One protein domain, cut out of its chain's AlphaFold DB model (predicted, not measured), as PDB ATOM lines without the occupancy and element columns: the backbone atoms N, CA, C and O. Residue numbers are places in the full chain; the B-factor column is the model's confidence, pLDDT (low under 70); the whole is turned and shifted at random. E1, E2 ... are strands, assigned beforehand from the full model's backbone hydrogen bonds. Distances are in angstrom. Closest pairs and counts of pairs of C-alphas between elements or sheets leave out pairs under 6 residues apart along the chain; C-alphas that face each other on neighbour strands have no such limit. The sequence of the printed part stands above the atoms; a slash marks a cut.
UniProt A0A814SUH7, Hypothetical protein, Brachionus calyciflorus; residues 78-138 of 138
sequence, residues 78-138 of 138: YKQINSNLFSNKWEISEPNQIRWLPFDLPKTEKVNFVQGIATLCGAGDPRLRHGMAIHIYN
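This is residues 78 to 138 of the 138 residues of the protein "Hypothetical protein" of Brachionus calyciflorus (UniProt A0A814SUH7). Little of this domain is regular structure: one two-stranded hairpin, E1 and E2, with a long stretch of no named element, residues 78 to 116, looping widely round it, residues 93 to 102 sticking out. The 61 printed residues include no named helix and two named strands, E1 then E2, antiparallel; the class is all strand, with 17 residues in named elements. The whole is loose, radius of gyration of the C-alphas 13.8 A, and flat, spanning 37 by 35 by 14 A.

E1, residues 117 to 125, and E2, residues 130 to 137, are antiparallel neighbours at 170 degrees, a hairpin with a tight link of 4 residues. C-alphas 122 and 133 face each other at 3.9 A. N 118 and O 136 are within hydrogen-bond range at 2.8 A, as are N 134 and O 121 at 2.8 A. E1 bends by 77 degrees at residue 121.

E1 is 19.3 A long from C-alpha 117 at (120.486, 162.401, 190.341). E2 is 23.0 A long and ends with C-alpha 137 at (118.000, 158.882, 190.506).

The C-alphas farthest apart, of Tyr 78 and Asn 96, are 41.2 A apart. The printed part has no cut, and no printed residue is under 70 in pLDDT.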
ATOM      1  N   TYR A  78     121.229 183.978 190.111       97.56
ATOM      2  CA  TYR A  78     121.607 182.599 190.401       97.56
ATOM      3  C   TYR A  78     122.862 182.540 191.277       97.56
ATOM      4  O   TYR A  78     123.787 183.338 191.127       97.56
ATOM      5  N   LYS A  79     122.899 181.555 192.176       97.00
ATOM      6  CA  LYS A  79     124.077 181.201 192.971       97.00
ATOM      7  C   LYS A  79     124.471 179.771 192.655       97.00
ATOM      8  O   LYS A  79     123.603 178.913 192.499       97.00
ATOM      9  N   GLN A  80     125.772 179.527 192.572       94.44
ATOM     10  CA  GLN A  80     126.283 178.181 192.379       94.44
ATOM     11  C   GLN A  80     125.930 177.315 193.592       94.44
ATOM     12  O   GLN A  80     126.124 177.720 194.738       94.44
ATOM     13  N   ILE A  81     125.415 176.123 193.316       91.75
ATOM     14  CA  ILE A  81     125.182 175.074 194.305       91.75
ATOM     15  C   ILE A  81     126.148 173.922 194.043       91.75
ATOM     16  O   ILE A  81     126.699 173.795 192.948       91.75
ATOM     17  N   ASN A  82     126.351 173.082 195.051       86.81
ATOM     18  CA  ASN A  82     127.125 171.864 194.884       86.81
ATOM     19  C   ASN A  82     126.343 170.868 194.001       86.81
ATOM     20  O   ASN A  82     125.183 170.572 194.283       86.81
ATOM     21  N   SER A  83     126.985 170.365 192.945       78.75
ATOM     22  CA  SER A  83     126.438 169.377 192.012       78.75
ATOM     23  C   SER A  83     127.340 168.141 191.898       78.75
ATOM     24  O   SER A  83     127.547 167.642 190.798       78.75
ATOM     25  N   ASN A  84     127.915 167.667 193.008       78.25
ATOM     26  CA  ASN A  84     128.947 166.616 193.023       78.25
ATOM     27  C   ASN A  84     128.574 165.323 192.272       78.25
ATOM     28  O   ASN A  84     129.465 164.605 191.831       78.25
ATOM     29  N   LEU A  85     127.283 165.017 192.127       86.19
ATOM     30  CA  LEU A  85     126.803 163.819 191.433       86.19
ATOM     31  C   LEU A  85     126.557 164.037 189.924       86.19
ATOM     32  O   LEU A  85     126.390 163.077 189.166       86.19
ATOM     33  N   PHE A  86     126.578 165.288 189.455       91.62
ATOM     34  CA  PHE A  86     126.527 165.629 188.035       91.62
ATOM     35  C   PHE A  86     127.940 165.747 187.470       91.62
ATOM     36  O   PHE A  86     128.747 166.542 187.946       91.62
ATOM     37  N   SER A  87     128.224 164.990 186.411       91.25
ATOM     38  CA  SER A  87     129.516 165.024 185.730       91.25
ATOM     39  C   SER A  87     129.327 165.047 184.219       91.25
ATOM     40  O   SER A  87     128.378 164.486 183.682       91.25
ATOM     41  N   ASN A  88     130.250 165.703 183.530       92.38
ATOM     42  CA  ASN A  88     130.396 165.676 182.076       92.38
ATOM     43  C   ASN A  88     131.823 165.280 181.661       92.38
ATOM     44  O   ASN A  88     132.255 165.579 180.549       92.38
ATOM     45  N   LYS A  89     132.575 164.669 182.582       90.62
ATOM     46  CA  LYS A  89     133.954 164.231 182.368       90.62
ATOM     47  C   LYS A  89     133.967 162.774 181.925       90.62
ATOM     48  O   LYS A  89     133.586 161.890 182.688       90.62
ATOM     49  N   TRP A  90     134.447 162.532 180.711       91.31
ATOM     50  CA  TRP A  90     134.506 161.204 180.089       91.31
ATOM     51  C   TRP A  90     135.938 160.658 180.100       91.31
ATOM     52  O   TRP A  90     136.521 160.380 179.059       91.31
ATOM     53  N   GLU A  91     136.546 160.599 181.285       84.81
ATOM     54  CA  GLU A  91     137.983 160.308 181.442       84.81
ATOM     55  C   GLU A  91     138.300 158.802 181.462       84.81
ATOM     56  O   GLU A  91     139.425 158.403 181.170       84.81
ATOM     57  N   ILE A  92     137.319 157.958 181.791       84.19
ATOM     58  CA  ILE A  92     137.499 156.507 181.915       84.19
ATOM     59  C   ILE A  92     137.073 155.830 180.613       84.19
ATOM     60  O   ILE A  92     135.935 155.983 180.168       84.19
ATOM     61  N   SER A  93     137.973 155.035 180.037       86.56
ATOM     62  CA  SER A  93     137.684 154.140 178.918       86.56
ATOM     63  C   SER A  93     137.896 152.700 179.375       86.56
ATOM     64  O   SER A  93     139.028 152.245 179.506       86.56
ATOM     65  N   GLU A  94     136.797 152.006 179.663       90.62
ATOM     66  CA  GLU A  94     136.788 150.582 180.003       90.62
ATOM     67  C   GLU A  94     136.074 149.831 178.868       90.62
ATOM     68  O   GLU A  94     134.864 150.004 178.703       90.62
ATOM     69  N   PRO A  95     136.798 149.060 178.034       93.56
ATOM     70  CA  PRO A  95     136.205 148.374 176.888       93.56
ATOM     71  C   PRO A  95     135.430 147.108 177.277       93.56
ATOM     72  O   PRO A  95     134.663 146.594 176.460       93.56
ATOM     73  N   ASN A  96     135.634 146.576 178.486       96.81
ATOM     74  CA  ASN A  96     134.933 145.380 178.930       96.81
ATOM     75  C   ASN A  96     133.479 145.680 179.316       96.81
ATOM     76  O   ASN A  96     133.113 146.788 179.706       96.81
ATOM     77  N   GLN A  97     132.630 144.654 179.244       95.56
ATOM     78  CA  GLN A  97     131.238 144.770 179.664       95.56
ATOM     79  C   GLN A  97     131.143 145.060 181.169       95.56
ATOM     80  O   GLN A  97     131.642 144.293 181.991       95.56
ATOM     81  N   ILE A  98     130.415 146.119 181.525       94.56
ATOM     82  CA  ILE A  98     130.130 146.490 182.916       94.56
ATOM     83  C   ILE A  98     128.682 146.122 183.257       94.56
ATOM     84  O   ILE A  98     127.780 146.185 182.418       94.56
ATOM     85  N   ARG A  99     128.454 145.735 184.511       95.88
ATOM     86  CA  ARG A  99     127.127 145.523 185.091       95.88
ATOM     87  C   ARG A  99     127.090 146.147 186.480       95.88
ATOM     88  O   ARG A  99     128.045 146.010 187.236       95.88
ATOM     89  N   TRP A 100     125.963 146.757 186.823       95.00
ATOM     90  CA  TRP A 100     125.698 147.272 188.164       95.00
ATOM     91  C   TRP A 100     124.638 146.418 188.858       95.00
ATOM     92  O   TRP A 100     123.700 145.934 188.221       95.00
ATOM     93  N   LEU A 101     124.795 146.234 190.168       96.62
ATOM     94  CA  LEU A 101     123.683 145.854 191.038       96.62
ATOM     95  C   LEU A 101     122.682 147.025 191.122       96.62
ATOM     96  O   LEU A 101     123.040 148.147 190.751       96.62
ATOM     97  N   PRO A 102     121.440 146.803 191.595       95.38
ATOM     98  CA  PRO A 102     120.532 147.901 191.910       95.38
ATOM     99  C   PRO A 102     121.221 148.946 192.794       95.38
ATOM    100  O   PRO A 102     121.908 148.590 193.750       95.38
ATOM    101  N   PHE A 103     121.058 150.225 192.457       93.06
ATOM    102  CA  PHE A 103     121.708 151.313 193.179       93.06
ATOM    103  C   PHE A 103     121.089 151.491 194.569       93.06
ATOM    104  O   PHE A 103     119.875 151.365 194.741       93.06
ATOM    105  N   ASP A 104     121.928 151.792 195.561       90.25
ATOM    106  CA  ASP A 104     121.480 151.982 196.938       90.25
ATOM    107  C   ASP A 104     120.580 153.217 197.067       90.25
ATOM    108  O   ASP A 104     120.955 154.329 196.681       90.25
ATOM    109  N   LEU A 105     119.408 153.029 197.676       89.62
ATOM    110  CA  LEU A 105     118.555 154.140 198.082       89.62
ATOM    111  C   LEU A 105     119.145 154.844 199.317       89.62
ATOM    112  O   LEU A 105     119.708 154.178 200.197       89.62
ATOM    113  N   PRO A 106     118.993 156.174 199.434       85.81
ATOM    114  CA  PRO A 106     119.440 156.918 200.607       85.81
ATOM    115  C   PRO A 106     118.748 156.399 201.879       85.81
ATOM    116  O   PRO A 106     117.524 156.384 201.983       85.81
ATOM    117  N   LYS A 107     119.543 155.951 202.863       83.44
ATOM    118  CA  LYS A 107     119.032 155.291 204.085       83.44
ATOM    119  C   LYS A 107     118.675 156.261 205.215       83.44
ATOM    120  O   LYS A 107     117.849 155.930 206.058       83.44
ATOM    121  N   THR A 108     119.312 157.430 205.262       70.75
ATOM    122  CA  THR A 108     119.259 158.336 206.427       70.75
ATOM    123  C   THR A 108     118.938 159.786 206.084       70.75
ATOM    124  O   THR A 108     118.469 160.519 206.950       70.75
ATOM    125  N   GLU A 109     119.147 160.211 204.838       79.38
ATOM    126  CA  GLU A 109     118.912 161.592 204.415       79.38
ATOM    127  C   GLU A 109     117.646 161.708 203.569       79.38
ATOM    128  O   GLU A 109     117.358 160.869 202.717       79.38
ATOM    129  N   LYS A 110     116.881 162.782 203.794       86.62
ATOM    130  CA  LYS A 110     115.778 163.150 202.905       86.62
ATOM    131  C   LYS A 110     116.369 163.745 201.633       86.62
ATOM    132  O   LYS A 110     116.733 164.917 201.613       86.62
ATOM    133  N   VAL A 111     116.434 162.929 200.593       89.00
ATOM    134  CA  VAL A 111     116.912 163.315 199.266       89.00
ATOM    135  C   VAL A 111     115.703 163.594 198.374       89.00
ATOM    136  O   VAL A 111     114.746 162.820 198.348       89.00
ATOM    137  N   ASN A 112     115.697 164.736 197.680       90.69
ATOM    138  CA  ASN A 112     114.703 165.005 196.636       90.69
ATOM    139  C   ASN A 112     115.184 164.500 195.265       90.69
ATOM    140  O   ASN A 112     116.367 164.225 195.085       90.69
ATOM    141  N   PHE A 113     114.283 164.452 194.278       92.00
ATOM    142  CA  PHE A 113     114.602 163.955 192.933       92.00
ATOM    143  C   PHE A 113     115.870 164.580 192.328       92.00
ATOM    144  O   PHE A 113     116.708 163.853 191.822       92.00
ATOM    145  N   VAL A 114     116.050 165.905 192.415       91.88
ATOM    146  CA  VAL A 114     117.215 166.599 191.826       91.88
ATOM    147  C   VAL A 114     118.507 166.250 192.566       91.88
ATOM    148  O   VAL A 114     119.541 166.051 191.937       91.88
ATOM    149  N   GLN A 115     118.451 166.174 193.897       90.31
ATOM    150  CA  GLN A 115     119.594 165.819 194.742       90.31
ATOM    151  C   GLN A 115     120.025 164.358 194.566       90.31
ATOM    152  O   GLN A 115     121.201 164.059 194.737       90.31
ATOM    153  N   GLY A 116     119.087 163.472 194.226       90.88
ATOM    154  CA  GLY A 116     119.339 162.049 194.010       90.88
ATOM    155  C   GLY A 116     119.892 161.702 192.629       90.88
ATOM    156  O   GLY A 116     120.242 160.547 192.407       90.88
ATOM    157  N   ILE A 117     119.972 162.659 191.692       93.56
ATOM    158  CA  ILE A 117     120.486 162.401 190.341       93.56
ATOM    159  C   ILE A 117     122.009 162.237 190.367       93.56
ATOM    160  O   ILE A 117     122.744 163.167 190.698       93.56
ATOM    161  N   ALA A 118     122.477 161.077 189.914       93.50
ATOM    162  CA  ALA A 118     123.881 160.757 189.700       93.50
ATOM    163  C   ALA A 118     124.154 160.383 188.240       93.50
ATOM    164  O   ALA A 118     123.416 159.616 187.622       93.50
ATOM    165  N   THR A 119     125.228 160.932 187.671       95.00
ATOM    166  CA  THR A 119     125.659 160.613 186.302       95.00
ATOM    167  C   THR A 119     126.405 159.289 186.286       95.00
ATOM    168  O   THR A 119     127.436 159.158 186.939       95.00
ATOM    169  N   LEU A 120     125.891 158.325 185.525       94.06
ATOM    170  CA  LEU A 120     126.477 156.996 185.395       94.06
ATOM    171  C   LEU A 120     127.547 156.966 184.303       94.06
ATOM    172  O   LEU A 120     128.668 156.521 184.529       94.06
ATOM    173  N   CYS A 121     127.196 157.442 183.110       94.50
ATOM    174  CA  CYS A 121     128.090 157.516 181.960       94.50
ATOM    175  C   CYS A 121     127.568 158.533 180.939       94.50
ATOM    176  O   CYS A 121     126.457 159.050 181.060       94.50
ATOM    177  N   GLY A 122     128.367 158.825 179.920       94.81
ATOM    178  CA  GLY A 122     127.985 159.711 178.831       94.81
ATOM    179  C   GLY A 122     129.084 159.827 177.788       94.81
ATOM    180  O   GLY A 122     130.128 159.185 177.891       94.81
ATOM    181  N   ALA A 123     128.820 160.625 176.762       95.75
ATOM    182  CA  ALA A 123     129.747 160.899 175.675       95.75
ATOM    183  C   ALA A 123     129.471 162.280 175.065       95.75
ATOM    184  O   ALA A 123     128.342 162.773 175.113       95.75
ATOM    185  N   GLY A 124     130.492 162.871 174.438       95.31
ATOM    186  CA  GLY A 124     130.403 164.152 173.727       95.31
ATOM    187  C   GLY A 124     130.759 165.375 174.581       95.31
ATOM    188  O   GLY A 124     131.391 165.252 175.623       95.31
ATOM    189  N   ASP A 125     130.369 166.571 174.144       94.94
ATOM    190  CA  ASP A 125     130.623 167.823 174.867       94.94
ATOM    191  C   ASP A 125     129.327 168.648 174.974       94.94
ATOM    192  O   ASP A 125     128.789 169.101 173.953       94.94
ATOM    193  N   PRO A 126     128.813 168.900 176.195       94.31
ATOM    194  CA  PRO A 126     127.597 169.690 176.380       94.31
ATOM    195  C   PRO A 126     127.732 171.134 175.875       94.31
ATOM    196  O   PRO A 126     126.735 171.731 175.472       94.31
ATOM    197  N   ARG A 127     128.947 171.699 175.827       95.38
ATOM    198  CA  ARG A 127     129.194 173.052 175.292       95.38
ATOM    199  C   ARG A 127     128.998 173.106 173.779       95.38
ATOM    200  O   ARG A 127     128.581 174.135 173.260       95.38
ATOM    201  N   LEU A 128     129.247 171.990 173.092       96.88
ATOM    202  CA  LEU A 128     129.021 171.837 171.653       96.88
ATOM    203  C   LEU A 128     127.584 171.414 171.320       96.88
ATOM    204  O   LEU A 128     127.232 171.354 170.145       96.88
ATOM    205  N   ARG A 129     126.752 171.121 172.333       94.69
ATOM    206  CA  ARG A 129     125.407 170.536 172.172       94.69
ATOM    207  C   ARG A 129     125.433 169.239 171.355       94.69
ATOM    208  O   ARG A 129     124.540 168.979 170.554       94.69
ATOM    209  N   HIS A 130     126.469 168.432 171.567       97.38
ATOM    210  CA  HIS A 130     126.664 167.169 170.874       97.38
ATOM    211  C   HIS A 130     127.070 166.101 171.883       97.38
ATOM    212  O   HIS A 130     128.172 166.157 172.422       97.38
ATOM    213  N   GLY A 131     126.178 165.155 172.163       96.25
ATOM    214  CA  GLY A 131     126.436 164.101 173.136       96.25
ATOM    215  C   GLY A 131     125.182 163.608 173.841       96.25
ATOM    216  O   GLY A 131     124.064 164.004 173.513       96.25
ATOM    217  N   MET A 132     125.392 162.750 174.833       97.12
ATOM    218  CA  MET A 132     124.354 162.247 175.729       97.12
ATOM    219  C   MET A 132     124.948 161.893 177.094       97.12
ATOM    220  O   MET A 132     126.141 161.609 177.201       97.12
ATOM    221  N   ALA A 133     124.108 161.867 178.124       96.62
ATOM    222  CA  ALA A 133     124.452 161.365 179.446       96.62
ATOM    223  C   ALA A 133     123.330 160.454 179.954       96.62
ATOM    224  O   ALA A 133     122.156 160.660 179.641       96.62
ATOM    225  N   ILE A 134     123.706 159.435 180.718       96.56
ATOM    226  CA  ILE A 134     122.803 158.510 181.392       96.56
ATOM    227  C   ILE A 134     122.913 158.785 182.884       96.56
ATOM    228  O   ILE A 134     124.010 158.812 183.447       96.56
ATOM    229  N   HIS A 135     121.763 158.978 183.519       96.06
ATOM    230  CA  HIS A 135     121.668 159.267 184.938       96.06
ATOM    231  C   HIS A 135     120.807 158.228 185.648       96.06
ATOM    232  O   HIS A 135     119.874 157.677 185.063       96.06
ATOM    233  N   ILE A 136     121.097 158.021 186.926       95.56
ATOM    234  CA  ILE A 136     120.257 157.285 187.867       95.56
ATOM    235  C   ILE A 136     119.767 158.278 188.914       95.56
ATOM    236  O   ILE A 136     120.498 159.199 189.264       95.56
ATOM    237  N   TYR A 137     118.539 158.111 189.392       93.44
ATOM    238  CA  TYR A 137     118.000 158.882 190.506       93.44
ATOM    239  C   TYR A 137     117.569 157.924 191.618       93.44
ATOM    240  O   TYR A 137     116.934 156.908 191.328       93.44
ATOM    241  N   ASN A 138     117.904 158.264 192.863       86.25
ATOM    242  CA  ASN A 138     117.585 157.491 194.068       86.25
ATOM    243  C   ASN A 138     116.889 158.354 195.121       86.25
ATOM    244  O   ASN A 138     117.218 159.560 195.207       86.25
TER     245      ASN A 138